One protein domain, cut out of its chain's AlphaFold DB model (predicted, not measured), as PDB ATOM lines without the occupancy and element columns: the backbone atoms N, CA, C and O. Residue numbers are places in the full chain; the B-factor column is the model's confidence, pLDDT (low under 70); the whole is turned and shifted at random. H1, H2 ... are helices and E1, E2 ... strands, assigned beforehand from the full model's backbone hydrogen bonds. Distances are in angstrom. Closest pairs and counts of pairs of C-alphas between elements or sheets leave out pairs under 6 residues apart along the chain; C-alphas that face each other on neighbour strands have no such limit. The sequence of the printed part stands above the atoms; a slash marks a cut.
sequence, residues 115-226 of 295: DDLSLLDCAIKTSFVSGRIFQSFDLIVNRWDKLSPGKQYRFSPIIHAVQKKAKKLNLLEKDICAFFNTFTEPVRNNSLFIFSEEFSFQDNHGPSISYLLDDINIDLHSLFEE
ATOM      1  N   ASP A 115      84.839-141.798  54.609       96.94
ATOM      2  CA  ASP A 115      84.218-140.485  54.414       96.94
ATOM      3  C   ASP A 115      85.227-139.381  54.037       96.94
ATOM      4  O   ASP A 115      84.857-138.212  53.919       96.94
ATOM      5  N   ASP A 116      86.505-139.726  53.841       97.44
ATOM      6  CA  ASP A 116      87.532-138.763  53.441       97.44
ATOM      7  C   ASP A 116      87.460-138.483  51.929       97.44
ATOM      8  O   ASP A 116      87.928-139.264  51.096       97.44
ATOM      9  N   LEU A 117      86.851-137.350  51.566       97.00
ATOM     10  CA  LEU A 117      86.708-136.918  50.172       97.00
ATOM     11  C   LEU A 117      88.045-136.579  49.495       97.00
ATOM     12  O   LEU A 117      88.123-136.690  48.273       97.00
ATOM     13  N   SER A 118      89.073-136.165  50.246       95.69
ATOM     14  CA  SER A 118      90.397-135.884  49.670       95.69
ATOM     15  C   SER A 118      91.065-137.186  49.252       95.69
ATOM     16  O   SER A 118      91.486-137.338  48.107       95.69
ATOM     17  N   LEU A 119      91.046-138.174  50.152       97.19
ATOM     18  CA  LEU A 119      91.568-139.507  49.873       97.19
ATOM     19  C   LEU A 119      90.820-140.183  48.714       97.19
ATOM     20  O   LEU A 119      91.431-140.844  47.875       97.19
ATOM     21  N   LEU A 120      89.499-139.991  48.636       98.31
ATOM     22  CA  LEU A 120      88.693-140.492  47.525       98.31
ATOM     23  C   LEU A 120      89.019-139.790  46.193       98.31
ATOM     24  O   LEU A 120      89.089-140.475  45.175       98.31
ATOM     25  N   ASP A 121      89.244-138.465  46.176       97.38
ATOM     26  CA  ASP A 121      89.721-137.747  44.973       97.38
ATOM     27  C   ASP A 121      91.060-138.314  44.494       97.38
ATOM     28  O   ASP A 121      91.212-138.566  43.297       97.38
ATOM     29  N   CYS A 122      91.997-138.559  45.417       96.69
ATOM     30  CA  CYS A 122      93.278-139.186  45.102       96.69
ATOM     31  C   CYS A 122      93.077-140.583  44.498       96.69
ATOM     32  O   CYS A 122      93.521-140.835  43.382       96.69
ATOM     33  N   ALA A 123      92.301-141.458  45.143       98.12
ATOM     34  CA  ALA A 123      92.055-142.808  44.638       98.12
ATOM     35  C   ALA A 123      91.377-142.838  43.255       98.12
ATOM     36  O   ALA A 123      91.733-143.668  42.412       98.12
ATOM     37  N   ILE A 124      90.422-141.940  42.984       97.75
ATOM     38  CA  ILE A 124      89.784-141.837  41.661       97.75
ATOM     39  C   ILE A 124      90.813-141.435  40.598       97.75
ATOM     40  O   ILE A 124      90.853-142.045  39.530       97.75
ATOM     41  N   LYS A 125      91.677-140.454  40.883       95.81
ATOM     42  CA  LYS A 125      92.748-140.067  39.955       95.81
ATOM     43  C   LYS A 125      93.752-141.189  39.747       95.81
ATOM     44  O   LYS A 125      94.019-141.530  38.602       95.81
ATOM     45  N   THR A 126      94.272-141.777  40.825       96.31
ATOM     46  CA  THR A 126      95.293-142.832  40.779       96.31
ATOM     47  C   THR A 126      94.785-144.077  40.057       96.31
ATOM     48  O   THR A 126      95.505-144.660  39.249       96.31
ATOM     49  N   SER A 127      93.524-144.474  40.267       97.44
ATOM     50  CA  SER A 127      92.915-145.528  39.442       97.44
ATOM     51  C   SER A 127      92.877-145.120  37.967       97.44
ATOM     52  O   SER A 127      93.295-145.889  37.107       97.44
ATOM     53  N   PHE A 128      92.484-143.889  37.655       94.94
ATOM     54  CA  PHE A 128      92.336-143.474  36.264       94.94
ATOM     55  C   PHE A 128      93.675-143.452  35.511       94.94
ATOM     56  O   PHE A 128      93.781-144.058  34.445       94.94
ATOM     57  N   VAL A 129      94.718-142.850  36.095       91.50
ATOM     58  CA  VAL A 129      96.073-142.796  35.498       91.50
ATOM     59  C   VAL A 129      96.811-144.133  35.521       91.50
ATOM     60  O   VAL A 129      97.809-144.297  34.831       91.50
ATOM     61  N   SER A 130      96.322-145.112  36.283       94.31
ATOM     62  CA  SER A 130      96.848-146.481  36.265       94.31
ATOM     63  C   SER A 130      96.096-147.397  35.289       94.31
ATOM     64  O   SER A 130      96.315-148.607  35.294       94.31
ATOM     65  N   GLY A 131      95.191-146.846  34.469       91.75
ATOM     66  CA  GLY A 131      94.394-147.597  33.495       91.75
ATOM     67  C   GLY A 131      93.193-148.352  34.081       91.75
ATOM     68  O   GLY A 131      92.521-149.085  33.357       91.75
ATOM     69  N   ARG A 132      92.874-148.152  35.367       97.06
ATOM     70  CA  ARG A 132      91.753-148.771  36.108       97.06
ATOM     71  C   ARG A 132      90.437-148.023  35.893       97.06
ATOM     72  O   ARG A 132      89.764-147.591  36.828       97.06
ATOM     73  N   ILE A 133      90.101-147.813  34.622       94.31
ATOM     74  CA  ILE A 133      89.015-146.932  34.173       94.31
ATOM     75  C   ILE A 133      87.661-147.327  34.775       94.31
ATOM     76  O   ILE A 133      86.865-146.452  35.135       94.31
ATOM     77  N   PHE A 134      87.370-148.627  34.865       96.88
ATOM     78  CA  PHE A 134      86.091-149.098  35.379       96.88
ATOM     79  C   PHE A 134      86.030-148.928  36.895       96.88
ATOM     80  O   PHE A 134      85.014-148.430  37.381       96.88
ATOM     81  N   GLN A 135      87.117-149.205  37.633       97.81
ATOM     82  CA  GLN A 135      87.145-148.885  39.067       97.81
ATOM     83  C   GLN A 135      87.031-147.382  39.333       97.81
ATOM     84  O   GLN A 135      86.297-146.997  40.239       97.81
ATOM     85  N   SER A 136      87.694-146.517  38.556       97.06
ATOM     86  CA  SER A 136      87.552-145.060  38.711       97.06
ATOM     87  C   SER A 136      86.101-144.618  38.553       97.06
ATOM     88  O   SER A 136      85.590-143.838  39.357       97.06
ATOM     89  N   PHE A 137      85.419-145.140  37.529       97.44
ATOM     90  CA  PHE A 137      84.004-144.871  37.299       97.44
ATOM     91  C   PHE A 137      83.132-145.381  38.457       97.44
ATOM     92  O   PHE A 137      82.256-144.657  38.935       97.44
ATOM     93  N   ASP A 138      83.395-146.592  38.952       98.19
ATOM     94  CA  ASP A 138      82.658-147.174  40.072       98.19
ATOM     95  C   ASP A 138      82.860-146.387  41.371       98.19
ATOM     96  O   ASP A 138      81.893-146.183  42.106       98.19
ATOM     97  N   LEU A 139      84.071-145.897  41.651       98.31
ATOM     98  CA  LEU A 139      84.346-145.033  42.803       98.31
ATOM     99  C   LEU A 139      83.548-143.724  42.737       98.31
ATOM    100  O   LEU A 139      83.044-143.261  43.762       98.31
ATOM    101  N   ILE A 140      83.380-143.147  41.546       97.56
ATOM    102  CA  ILE A 140      82.564-141.940  41.368       97.56
ATOM    103  C   ILE A 140      81.096-142.246  41.687       97.56
ATOM    104  O   ILE A 140      80.527-141.674  42.617       97.56
ATOM    105  N   VAL A 141      80.502-143.197  40.960       96.88
ATOM    106  CA  VAL A 141      79.058-143.473  41.029       96.88
ATOM    107  C   VAL A 141      78.658-144.059  42.381       96.88
ATOM    108  O   VAL A 141      77.640-143.686  42.969       96.88
ATOM    109  N   ASN A 142      79.447-145.001  42.904       97.38
ATOM    110  CA  ASN A 142      79.067-145.742  44.100       97.38
ATOM    111  C   ASN A 142      79.498-145.071  45.397       97.38
ATOM    112  O   ASN A 142      78.998-145.486  46.449       97.38
ATOM    113  N   ARG A 143      80.389-144.072  45.344       97.56
ATOM    114  CA  ARG A 143      80.969-143.474  46.546       97.56
ATOM    115  C   ARG A 143      81.018-141.952  46.514       97.56
ATOM    116  O   ARG A 143      80.415-141.347  47.398       97.56
ATOM    117  N   TRP A 144      81.650-141.326  45.519       98.12
ATOM    118  CA  TRP A 144      81.736-139.859  45.457       98.12
ATOM    119  C   TRP A 144      80.351-139.210  45.437       98.12
ATOM    120  O   TRP A 144      80.052-138.379  46.293       98.12
ATOM    121  N   ASP A 145      79.482-139.635  44.518       97.12
ATOM    122  CA  ASP A 145      78.153-139.037  44.333       97.12
ATOM    123  C   ASP A 145      77.260-139.196  45.578       97.12
ATOM    124  O   ASP A 145      76.370-138.380  45.824       97.12
ATOM    125  N   LYS A 146      77.525-140.219  46.404       97.44
ATOM    126  CA  LYS A 146      76.825-140.445  47.679       97.44
ATOM    127  C   LYS A 146      77.359-139.562  48.805       97.44
ATOM    128  O   LYS A 146      76.570-139.073  49.606       97.44
ATOM    129  N   LEU A 147      78.678-139.374  48.877       97.31
ATOM    130  CA  LEU A 147      79.327-138.544  49.897       97.31
ATOM    131  C   LEU A 147      79.216-137.042  49.593       97.31
ATOM    132  O   LEU A 147      79.288-136.223  50.506       97.31
ATOM    133  N   SER A 148      79.033-136.664  48.325       97.00
ATOM    134  CA  SER A 148      78.917-135.271  47.882       97.00
ATOM    135  C   SER A 148      77.662-135.044  47.023       97.00
ATOM    136  O   SER A 148      77.760-134.720  45.835       97.00
ATOM    137  N   PRO A 149      76.452-135.210  47.596       96.69
ATOM    138  CA  PRO A 149      75.211-135.106  46.837       96.69
ATOM    139  C   PRO A 149      75.062-133.718  46.202       96.69
ATOM    140  O   PRO A 149      75.230-132.688  46.854       96.69
ATOM    141  N   GLY A 150      74.743-133.696  44.906       95.56
ATOM    142  CA  GLY A 150      74.611-132.464  44.121       95.56
ATOM    143  C   GLY A 150      75.934-131.860  43.638       95.56
ATOM    144  O   GLY A 150      75.905-130.860  42.921       95.56
ATOM    145  N   LYS A 151      77.087-132.459  43.970       96.62
ATOM    146  CA  LYS A 151      78.404-132.024  43.494       96.62
ATOM    147  C   LYS A 151      79.020-133.066  42.563       96.62
ATOM    148  O   LYS A 151      79.569-134.072  43.009       96.62
ATOM    149  N   GLN A 152      78.995-132.782  41.263       95.62
ATOM    150  CA  GLN A 152      79.663-133.616  40.265       95.62
ATOM    151  C   GLN A 152      81.178-133.668  40.521       95.62
ATOM    152  O   GLN A 152      81.812-132.638  40.767       95.62
ATOM    153  N   TYR A 153      81.769-134.863  40.438       96.38
ATOM    154  CA  TYR A 153      83.221-135.003  40.446       96.38
ATOM    155  C   TYR A 153      83.834-134.349  39.199       96.38
ATOM    156  O   TYR A 153      83.372-134.564  38.077       96.38
ATOM    157  N   ARG A 154      84.891-133.547  39.380       93.62
ATOM    158  CA  ARG A 154      85.455-132.688  38.317       93.62
ATOM    159  C   ARG A 154      85.873-133.440  37.050       93.62
ATOM    160  O   ARG A 154      85.768-132.884  35.964       93.62
ATOM    161  N   PHE A 155      86.308-134.695  37.174       89.38
ATOM    162  CA  PHE A 155      86.739-135.513  36.036       89.38
ATOM    163  C   PHE A 155      85.681-136.525  35.575       89.38
ATOM    164  O   PHE A 155      85.962-137.326  34.685       89.38
ATOM    165  N   SER A 156      84.453-136.485  36.117       92.81
ATOM    166  CA  SER A 156      83.371-137.384  35.690       92.81
ATOM    167  C   SER A 156      83.140-137.394  34.175       92.81
ATOM    168  O   SER A 156      83.012-138.493  33.633       92.81
ATOM    169  N   PRO A 157      83.099-136.247  33.454       88.62
ATOM    170  CA  PRO A 157      82.865-136.264  32.009       88.62
ATOM    171  C   PRO A 157      83.934-137.051  31.241       88.62
ATOM    172  O   PRO A 157      83.597-137.885  30.401       88.62
ATOM    173  N   ILE A 158      85.211-136.834  31.576       86.69
ATOM    174  CA  ILE A 158      86.351-137.480  30.912       86.69
ATOM    175  C   ILE A 158      86.371-138.976  31.232       86.69
ATOM    176  O   ILE A 158      86.404-139.797  30.317       86.69
ATOM    177  N   ILE A 159      86.271-139.345  32.512       89.50
ATOM    178  CA  ILE A 159      86.289-140.750  32.949       89.50
ATOM    179  C   ILE A 159      85.120-141.522  32.324       89.50
ATOM    180  O   ILE A 159      85.299-142.634  31.826       89.50
ATOM    181  N   HIS A 160      83.926-140.924  32.272       91.25
ATOM    182  CA  HIS A 160      82.766-141.546  31.641       91.25
ATOM    183  C   HIS A 160      82.945-141.702  30.123       91.25
ATOM    184  O   HIS A 160      82.616-142.758  29.577       91.25
ATOM    185  N   ALA A 161      83.493-140.697  29.433       84.69
ATOM    186  CA  ALA A 161      83.776-140.787  28.001       84.69
ATOM    187  C   ALA A 161      84.788-141.904  27.689       84.69
ATOM    188  O   ALA A 161      84.552-142.709  26.783       84.69
ATOM    189  N   VAL A 162      85.863-141.999  28.479       85.25
ATOM    190  CA  VAL A 162      86.885-143.048  28.359       85.25
ATOM    191  C   VAL A 162      86.291-144.431  28.631       85.25
ATOM    192  O   VAL A 162      86.450-145.330  27.806       85.25
ATOM    193  N   GLN A 163      85.517-144.596  29.707       92.69
ATOM    194  CA  GLN A 163      84.836-145.857  30.023       92.69
ATOM    195  C   GLN A 163      83.883-146.295  28.903       92.69
ATOM    196  O   GLN A 163      83.877-147.463  28.504       92.69
ATOM    197  N   LYS A 164      83.106-145.360  28.343       88.00
ATOM    198  CA  LYS A 164      82.182-145.641  27.238       88.00
ATOM    199  C   LYS A 164      82.934-146.074  25.975       88.00
ATOM    200  O   LYS A 164      82.489-147.011  25.308       88.00
ATOM    201  N   LYS A 165      84.062-145.425  25.649       83.31
ATOM    202  CA  LYS A 165      84.922-145.803  24.511       83.31
ATOM    203  C   LYS A 165      85.533-147.191  24.733       83.31
ATOM    204  O   LYS A 165      85.402-148.036  23.852       83.31
ATOM    205  N   ALA A 166      86.067-147.468  25.924       84.38
ATOM    206  CA  ALA A 166      86.614-148.777  26.290       84.38
ATOM    207  C   ALA A 166      85.582-149.909  26.144       84.38
ATOM    208  O   ALA A 166      85.869-150.923  25.509       84.38
ATOM    209  N   LYS A 167      84.344-149.709  26.631       90.88
ATOM    210  CA  LYS A 167      83.239-150.671  26.448       90.88
ATOM    211  C   LYS A 167      82.903-150.903  24.979       90.88
ATOM    212  O   LYS A 167      82.742-152.045  24.568       90.88
ATOM    213  N   LYS A 168      82.803-149.834  24.179       85.00
ATOM    214  CA  LYS A 168      82.497-149.931  22.740       85.00
ATOM    215  C   LYS A 168      83.554-150.742  21.982       85.00
ATOM    216  O   LYS A 168      83.214-151.434  21.028       85.00
ATOM    217  N   LEU A 169      84.813-150.644  22.404       81.75
ATOM    218  CA  LEU A 169      85.950-151.351  21.816       81.75
ATOM    219  C   LEU A 169      86.191-152.743  22.427       81.75
ATOM    220  O   LEU A 169      87.124-153.420  22.016       81.75
ATOM    221  N   ASN A 170      85.360-153.183  23.381       88.12
ATOM    222  CA  ASN A 170      85.537-154.431  24.134       88.12
ATOM    223  C   ASN A 170      86.922-154.558  24.798       88.12
ATOM    224  O   ASN A 170      87.470-155.655  24.887       88.12
ATOM    225  N   LEU A 171      87.489-153.442  25.262       84.38
ATOM    226  CA  LEU A 171      88.780-153.450  25.943       84.38
ATOM    227  C   LEU A 171      88.625-153.985  27.363       84.38
ATOM    228  O   LEU A 171      87.759-153.532  28.118       84.38
ATOM    229  N   LEU A 172      89.487-154.933  27.731       90.31
ATOM    230  CA  LEU A 172      89.571-155.406  29.104       90.31
ATOM    231  C   LEU A 172      90.436-154.439  29.904       90.31
ATOM    232  O   LEU A 172      91.452-153.941  29.430       90.31
ATOM    233  N   GLU A 173      90.065-154.216  31.157       92.00
ATOM    234  CA  GLU A 173      90.791-153.292  32.027       92.00
ATOM    235  C   GLU A 173      92.263-153.658  32.211       92.00
ATOM    236  O   GLU A 173      93.116-152.779  32.214       92.00
ATOM    237  N   LYS A 174      92.575-154.958  32.285       92.69
ATOM    238  CA  LYS A 174      93.959-155.444  32.349       92.69
ATOM    239  C   LYS A 174      94.800-154.991  31.147       92.69
ATOM    240  O   LYS A 174      95.989-154.744  31.315       92.69
ATOM    241  N   ASP A 175      94.190-154.858  29.967       86.44
ATOM    242  CA  ASP A 175      94.883-154.463  28.738       86.44
ATOM    243  C   ASP A 175      95.138-152.948  28.754       86.44
ATOM    244  O   ASP A 175      96.218-152.491  28.393       86.44
ATOM    245  N   ILE A 176      94.183-152.168  29.279       87.44
ATOM    246  CA  ILE A 176      94.356-150.727  29.519       87.44
ATOM    247  C   ILE A 176      95.438-150.491  30.584       87.44
ATOM    248  O   ILE A 176      96.329-149.672  30.392       87.44
ATOM    249  N   CYS A 177      95.425-151.236  31.690       90.50
ATOM    250  CA  CYS A 177      96.468-151.146  32.716       90.50
ATOM    251  C   CYS A 177      97.853-151.473  32.137       90.50
ATOM    252  O   CYS A 177      98.819-150.764  32.414       90.50
ATOM    253  N   ALA A 178      97.951-152.517  31.305       86.38
ATOM    254  CA  ALA A 178      99.191-152.871  30.621       86.38
ATOM    255  C   ALA A 178      99.678-151.736  29.706       86.38
ATOM    256  O   ALA A 178     100.855-151.392  29.752       86.38
ATOM    257  N   PHE A 179      98.774-151.100  28.955       85.56
ATOM    258  CA  PHE A 179      99.083-149.925  28.137       85.56
ATOM    259  C   PHE A 179      99.722-148.794  28.963       85.56
ATOM    260  O   PHE A 179     100.811-148.323  28.631       85.56
ATOM    261  N   PHE A 180      99.089-148.386  30.068       85.50
ATOM    262  CA  PHE A 180      99.616-147.314  30.926       85.50
ATOM    263  C   PHE A 180     100.944-147.708  31.583       85.50
ATOM    264  O   PHE A 180     101.832-146.871  31.764       85.50
ATOM    265  N   ASN A 181     101.115-148.989  31.911       87.06
ATOM    266  CA  ASN A 181     102.357-149.492  32.480       87.06
ATOM    267  C   ASN A 181     103.527-149.438  31.485       87.06
ATOM    268  O   ASN A 181     104.631-149.070  31.887       87.06
ATOM    269  N   THR A 182     103.280-149.754  30.208       83.06
ATOM    270  CA  THR A 182     104.260-149.613  29.117       83.06
ATOM    271  C   THR A 182     104.636-148.148  28.901       83.06
ATOM    272  O   THR A 182     105.804-147.831  28.702       83.06
ATOM    273  N   PHE A 183     103.666-147.233  28.985       81.88
ATOM    274  CA  PHE A 183     103.927-145.798  28.848       81.88
ATOM    275  C   PHE A 183     104.801-145.238  29.979       81.88
ATOM    276  O   PHE A 183     105.666-144.396  29.754       81.88
ATOM    277  N   THR A 184     104.587-145.715  31.201       86.62
ATOM    278  CA  THR A 184     105.330-145.250  32.380       86.62
ATOM    279  C   THR A 184     106.653-145.967  32.605       86.62
ATOM    280  O   THR A 184     107.453-145.536  33.430       86.62
ATOM    281  N   GLU A 185     106.929-147.039  31.867       88.94
ATOM    282  CA  GLU A 185     108.195-147.760  31.966       88.94
ATOM    283  C   GLU A 185     109.408-146.886  31.602       88.94
ATOM    284  O   GLU A 185     110.332-146.836  32.414       88.94
ATOM    285  N   PRO A 186     109.416-146.117  30.495       83.94
ATOM    286  CA  PRO A 186     110.474-145.144  30.226       83.94
ATOM    287  C   PRO A 186     110.660-144.109  31.340       83.94
ATOM    288  O   PRO A 186     111.796-143.766  31.657       83.94
ATOM    289  N   VAL A 187     109.575-143.648  31.974       85.50
ATOM    290  CA  VAL A 187     109.647-142.712  33.114       85.50
ATOM    291  C   VAL A 187     110.441-143.347  34.255       85.50
ATOM    292  O   VAL A 187     111.401-142.757  34.741       85.50
ATOM    293  N   ARG A 188     110.098-144.585  34.629       91.56
ATOM    294  CA  ARG A 188     110.785-145.325  35.698       91.56
ATOM    295  C   ARG A 188     112.238-145.637  35.345       91.56
ATOM    296  O   ARG A 188     113.129-145.383  36.150       91.56
ATOM    297  N   ASN A 189     112.482-146.158  34.143       88.31
ATOM    298  CA  ASN A 189     113.805-146.614  33.705       88.31
ATOM    299  C   ASN A 189     114.817-145.470  33.597       88.31
ATOM    300  O   ASN A 189     116.007-145.691  33.803       88.31
ATOM    301  N   ASN A 190     114.345-144.255  33.321       83.44
ATOM    302  CA  ASN A 190     115.184-143.064  33.243       83.44
ATOM    303  C   ASN A 190     115.094-142.189  34.504       83.44
ATOM    304  O   ASN A 190     115.593-141.069  34.510       83.44
ATOM    305  N   SER A 191     114.470-142.688  35.580       87.00
ATOM    306  CA  SER A 191     114.279-141.951  36.834       87.00
ATOM    307  C   SER A 191     113.691-140.552  36.613       87.00
ATOM    308  O   SER A 191     114.161-139.590  37.214       87.00
ATOM    309  N   LEU A 192     112.700-140.417  35.729       87.31
ATOM    310  CA  LEU A 192     112.034-139.145  35.447       87.31
ATOM    311  C   LEU A 192     110.975-138.822  36.497       87.31
ATOM    312  O   LEU A 192     110.403-139.716  37.126       87.31
ATOM    313  N   PHE A 193     110.696-137.531  36.661       88.56
ATOM    314  CA  PHE A 193     109.685-137.044  37.593       88.56
ATOM    315  C   PHE A 193     108.455-136.500  36.859       88.56
ATOM    316  O   PHE A 193     108.560-135.606  36.019       88.56
ATOM    317  N   ILE A 194     107.269-137.000  37.218       89.88
ATOM    318  CA  ILE A 194     105.984-136.507  36.711       89.88
ATOM    319  C   ILE A 194     105.547-135.301  37.554       89.88
ATOM    320  O   ILE A 194     105.219-135.422  38.738       89.88
ATOM    321  N   PHE A 195     105.549-134.110  36.956       86.06
ATOM    322  CA  PHE A 195     105.180-132.860  37.629       86.06
ATOM    323  C   PHE A 195     103.678-132.703  37.768       86.06
ATOM    324  O   PHE A 195     103.193-132.336  38.845       86.06
ATOM    325  N   SER A 196     102.977-132.956  36.670       85.31
ATOM    326  CA  SER A 196     101.536-132.823  36.567       85.31
ATOM    327  C   SER A 196     100.991-133.711  35.463       85.31
ATOM    328  O   SER A 196     101.600-133.851  34.401       85.31
ATOM    329  N   GLU A 197      99.802-134.242  35.714       86.94
ATOM    330  CA  GLU A 197      98.941-134.855  34.719       86.94
ATOM    331  C   GLU A 197      97.788-133.903  34.377       86.94
ATOM    332  O   GLU A 197      97.049-133.448  35.256       86.94
ATOM    333  N   GLU A 198      97.615-133.618  33.093       86.19
ATOM    334  CA  GLU A 198      96.496-132.836  32.582       86.19
ATOM    335  C   GLU A 198      95.538-133.735  31.807       86.19
ATOM    336  O   GLU A 198      95.925-134.472  30.903       86.19
ATOM    337  N   PHE A 199      94.258-133.664  32.166       81.75
ATOM    338  CA  PHE A 199      93.191-134.389  31.488       81.75
ATOM    339  C   PHE A 199      92.414-133.409  30.631       81.75
ATOM    340  O   PHE A 199      91.812-132.470  31.159       81.75
ATOM    341  N   SER A 200      92.390-133.644  29.326       80.88
ATOM    342  CA  SER A 200      91.674-132.781  28.395       80.88
ATOM    343  C   SER A 200      90.650-133.572  27.585       80.88
ATOM    344  O   SER A 200      90.753-134.790  27.412       80.88
ATOM    345  N   PHE A 201      89.612-132.878  27.124       74.56
ATOM    346  CA  PHE A 201      88.643-133.410  26.178       74.56
ATOM    347  C   PHE A 201      88.542-132.433  25.017       74.56
ATOM    348  O   PHE A 201      88.149-131.283  25.210       74.56
ATOM    349  N   GLN A 202      88.909-132.889  23.824       74.56
ATOM    350  CA  GLN A 202      88.799-132.103  22.603       74.56
ATOM    351  C   GLN A 202      87.728-132.731  21.713       74.56
ATOM    352  O   GLN A 202      87.779-133.932  21.447       74.56
ATOM    353  N   ASP A 203      86.774-131.932  21.228       72.94
ATOM    354  CA  ASP A 203      85.594-132.424  20.496       72.94
ATOM    355  C   ASP A 203      85.945-133.337  19.305       72.94
ATOM    356  O   ASP A 203      85.225-134.298  19.031       72.94
ATOM    357  N   ASN A 204      87.081-133.085  18.645       76.00
ATOM    358  CA  ASN A 204      87.530-133.837  17.469       76.00
ATOM    359  C   ASN A 204      88.523-134.971  17.777       76.00
ATOM    360  O   ASN A 204      88.676-135.867  16.954       76.00
ATOM    361  N   HIS A 205      89.190-134.945  18.935       69.12
ATOM    362  CA  HIS A 205      90.281-135.879  19.272       69.12
ATOM    363  C   HIS A 205      89.947-136.791  20.462       69.12
ATOM    364  O   HIS A 205      90.696-137.708  20.800       69.12
ATOM    365  N   GLY A 206      88.788-136.573  21.088       75.75
ATOM    366  CA  GLY A 206      88.347-137.315  22.255       75.75
ATOM    367  C   GLY A 206      89.144-136.963  23.519       75.75
ATOM    368  O   GLY A 206      89.703-135.869  23.625       75.75
ATOM    369  N   PRO A 207      89.142-137.858  24.522       72.50
ATOM    370  CA  PRO A 207      89.894-137.659  25.754       72.50
ATOM    371  C   PRO A 207      91.402-137.850  25.522       72.50
ATOM    372  O   PRO A 207      91.805-138.840  24.905       72.50
ATOM    373  N   SER A 208      92.220-136.946  26.065       77.44
ATOM    374  CA  SER A 208      93.684-137.065  26.114       77.44
ATOM    375  C   SER A 208      94.214-136.919  27.541       77.44
ATOM    376  O   SER A 208      93.535-136.380  28.426       77.44
ATOM    377  N   ILE A 209      95.423-137.439  27.756       76.56
ATOM    378  CA  ILE A 209      96.182-137.271  28.997       76.56
ATOM    379  C   ILE A 209      97.553-136.729  28.623       76.56
ATOM    380  O   ILE A 209      98.274-137.369  27.859       76.56
ATOM    381  N   SER A 210      97.920-135.588  29.187       80.75
ATOM    382  CA  SER A 210      99.232-134.985  28.988       80.75
ATOM    383  C   SER A 210     100.032-135.063  30.279       80.75
ATOM    384  O   SER A 210      99.506-134.811  31.362       80.75
ATOM    385  N   TYR A 211     101.303-135.429  30.166       77.56
ATOM    386  CA  TYR A 211     102.242-135.519  31.275       77.56
ATOM    387  C   TYR A 211     103.307-134.448  31.107       77.56
ATOM    388  O   TYR A 211     103.937-134.359  30.054       77.56
ATOM    389  N   LEU A 212     103.551-133.677  32.159       80.94
ATOM    390  CA  LEU A 212     104.731-132.827  32.249       80.94
ATOM    391  C   LEU A 212     105.835-133.605  32.976       80.94
ATOM    392  O   LEU A 212     105.733-133.825  34.183       80.94
ATOM    393  N   LEU A 213     106.854-134.052  32.244       82.19
ATOM    394  CA  LEU A 213     107.993-134.824  32.748       82.19
ATOM    395  C   LEU A 213     109.259-133.978  32.717       82.19
ATOM    396  O   LEU A 213     109.755-133.732  31.633       82.19
ATOM    397  N   ASP A 214     109.823-133.570  33.849       73.81
ATOM    398  CA  ASP A 214     111.105-132.835  33.857       73.81
ATOM    399  C   ASP A 214     111.207-131.699  32.809       73.81
ATOM    400  O   ASP A 214     112.189-131.602  32.086       73.81
ATOM    401  N   ASP A 215     110.147-130.885  32.693       69.31
ATOM    402  CA  ASP A 215     109.930-129.825  31.680       69.31
ATOM    403  C   ASP A 215     109.633-130.285  30.236       69.31
ATOM    404  O   ASP A 215     109.317-129.487  29.352       69.31
ATOM    405  N   ILE A 216     109.604-131.590  29.994       70.00
ATOM    406  CA  ILE A 216     109.166-132.215  28.749       70.00
ATOM    407  C   ILE A 216     107.656-132.467  28.814       70.00
ATOM    408  O   ILE A 216     107.181-133.338  29.541       70.00
ATOM    409  N   ASN A 217     106.878-131.756  27.996       69.12
ATOM    410  CA  ASN A 217     105.463-132.082  27.816       69.12
ATOM    411  C   ASN A 217     105.305-133.291  26.874       69.12
ATOM    412  O   ASN A 217     105.857-133.310  25.764       69.12
ATOM    413  N   ILE A 218     104.551-134.296  27.316       71.56
ATOM    414  CA  ILE A 218     104.191-135.491  26.557       71.56
ATOM    415  C   ILE A 218     102.673-135.605  26.522       71.56
ATOM    416  O   ILE A 218     102.048-135.971  27.512       71.56
ATOM    417  N   ASP A 219     102.086-135.350  25.355       68.19
ATOM    418  CA  ASP A 219     100.654-135.552  25.132       68.19
ATOM    419  C   ASP A 219     100.380-136.962  24.599       68.19
ATOM    420  O   ASP A 219     100.817-137.306  23.489       68.19
ATOM    421  N   LEU A 220      99.639-137.764  25.363       66.31
ATOM    422  CA  LEU A 220      99.034-138.995  24.876       66.31
ATOM    423  C   LEU A 220      97.709-138.680  24.188       66.31
ATOM    424  O   LEU A 220      96.616-138.852  24.746       66.31
ATOM    425  N   HIS A 221      97.818-138.260  22.931       64.31
ATOM    426  CA  HIS A 221      96.664-138.149  22.060       64.31
ATOM    427  C   HIS A 221      96.155-139.537  21.677       64.31
ATOM    428  O   HIS A 221      96.903-140.415  21.259       64.31
ATOM    429  N   SER A 222      94.838-139.703  21.786       54.16
ATOM    430  CA  SER A 222      94.103-140.873  21.315       54.16
ATOM    431  C   SER A 222      94.539-142.210  21.942       54.16
ATOM    432  O   SER A 222      94.858-143.166  21.244       54.16
ATOM    433  N   LEU A 223      94.404-142.323  23.275       52.66
ATOM    434  CA  LEU A 223      94.540-143.554  24.098       52.66
ATOM    435  C   LEU A 223      93.967-144.863  23.495       52.66
ATOM    436  O   LEU A 223      94.222-145.944  24.012       52.66
ATOM    437  N   PHE A 224      93.137-144.772  22.456       54.62
ATOM    438  CA  PHE A 224      92.345-145.859  21.899       54.62
ATOM    439  C   PHE A 224      92.306-145.901  20.363       54.62
ATOM    440  O   PHE A 224      91.467-146.625  19.828       54.62
ATOM    441  N   GLU A 225      93.109-145.101  19.649       53.88
ATOM    442  CA  GLU A 225      93.076-145.085  18.170       53.88
ATOM    443  C   GLU A 225      94.245-145.830  17.522       53.88
ATOM    444  O   GLU A 225      94.142-146.189  16.351       53.88
ATOM    445  N   GLU A 226      95.291-146.179  18.277       54.22
ATOM    446  CA  GLU A 226      96.515-146.754  17.712       54.22
ATOM    447  C   GLU A 226      96.882-148.141  18.273       54.22
ATOM    448  O   GLU A 226      96.697-148.449  19.450       54.22
TER     449      GLU A 226
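AT A GLANCE: This is residues 115 to 226 of the 295 residues of an uncharacterized protein of Deltaproteobacteria bacterium HGW-Deltaproteobacteria-3 (UniProt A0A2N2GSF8). A narrow three-stranded sheet, E1, E2 and E3, is crossed on one face by H3, and the helical hairpin of H1 and H2 packs on H3 through H2. H4 runs off at nearly a right angle to H1, and beyond its last residue, Asn 189, a tight link folds back into E1. The printed part has 112 residues, with named elements in the order H1 H2 H3 H4 E1 E2 E3; the sheet, ordered E1 E2 E3, is antiparallel and the class is mixed. The whole is compact, with a radius of gyration of the C-alphas of 14.4 A and spans of 42 by 31 by 27 A.

HOW THE PARTS SIT: E1, residues 194 to 202, E2, residues 206 to 213, and E3, residues 216 to 220, form a meander, each strand the antiparallel neighbour of the one before. Within hydrogen-bond range are N 198 and O 210, 2.8 A, in the hairpin of E1 and E2, and N 211 and O 218, 2.8 A, in that of E2 and E3. H3, residues 156 to 168, is on one face of the sheet at a height of 9.6 A, two layers, and runs across the strands, at 66 degrees to E2 on the local plane; its closest C-alphas to E2 are Ile 158 and Pro 207, 6.3 A. H2, residues 133 to 147, touches H3, closest C-alphas Ile 133 and Gln 163, 6.0 A, in a hairpin at a steep tilt of 39 degrees. H1, residues 117 to 129, touches H2, closest C-alphas Ile 124 and Ser 136, 4.9 A, in a hairpin at a shallow tilt of 15 degrees. H4, residues 173 to 189, is close but not clearly touching H1, closest C-alphas Val 129 and Phe 180, 7.3 A, about perpendicular at 88 degrees. Every O i to N i+4 pair is within hydrogen-bond range in H1 and H3, 9 of 11 in H2 and 11 of 13 in H4.

IN THESE COORDINATES: H1 begins at C-alpha 117 (86.708, -136.918, 50.172), and E3 ends at C-alpha 220 (99.034, -138.995, 24.876). H4 is 24.0 A long with a kink of 36 degrees near residue 183, E1 22.7 A, E2 22.4 A and H2 20.3 A.

THE WHOLE: The C-alphas farthest apart, of Gly 150 and Asn 190, are 43.3 A apart. The printed part has no cut and no long link. Residues 205, 215, 217 and 219 to 226 have pLDDT under 70.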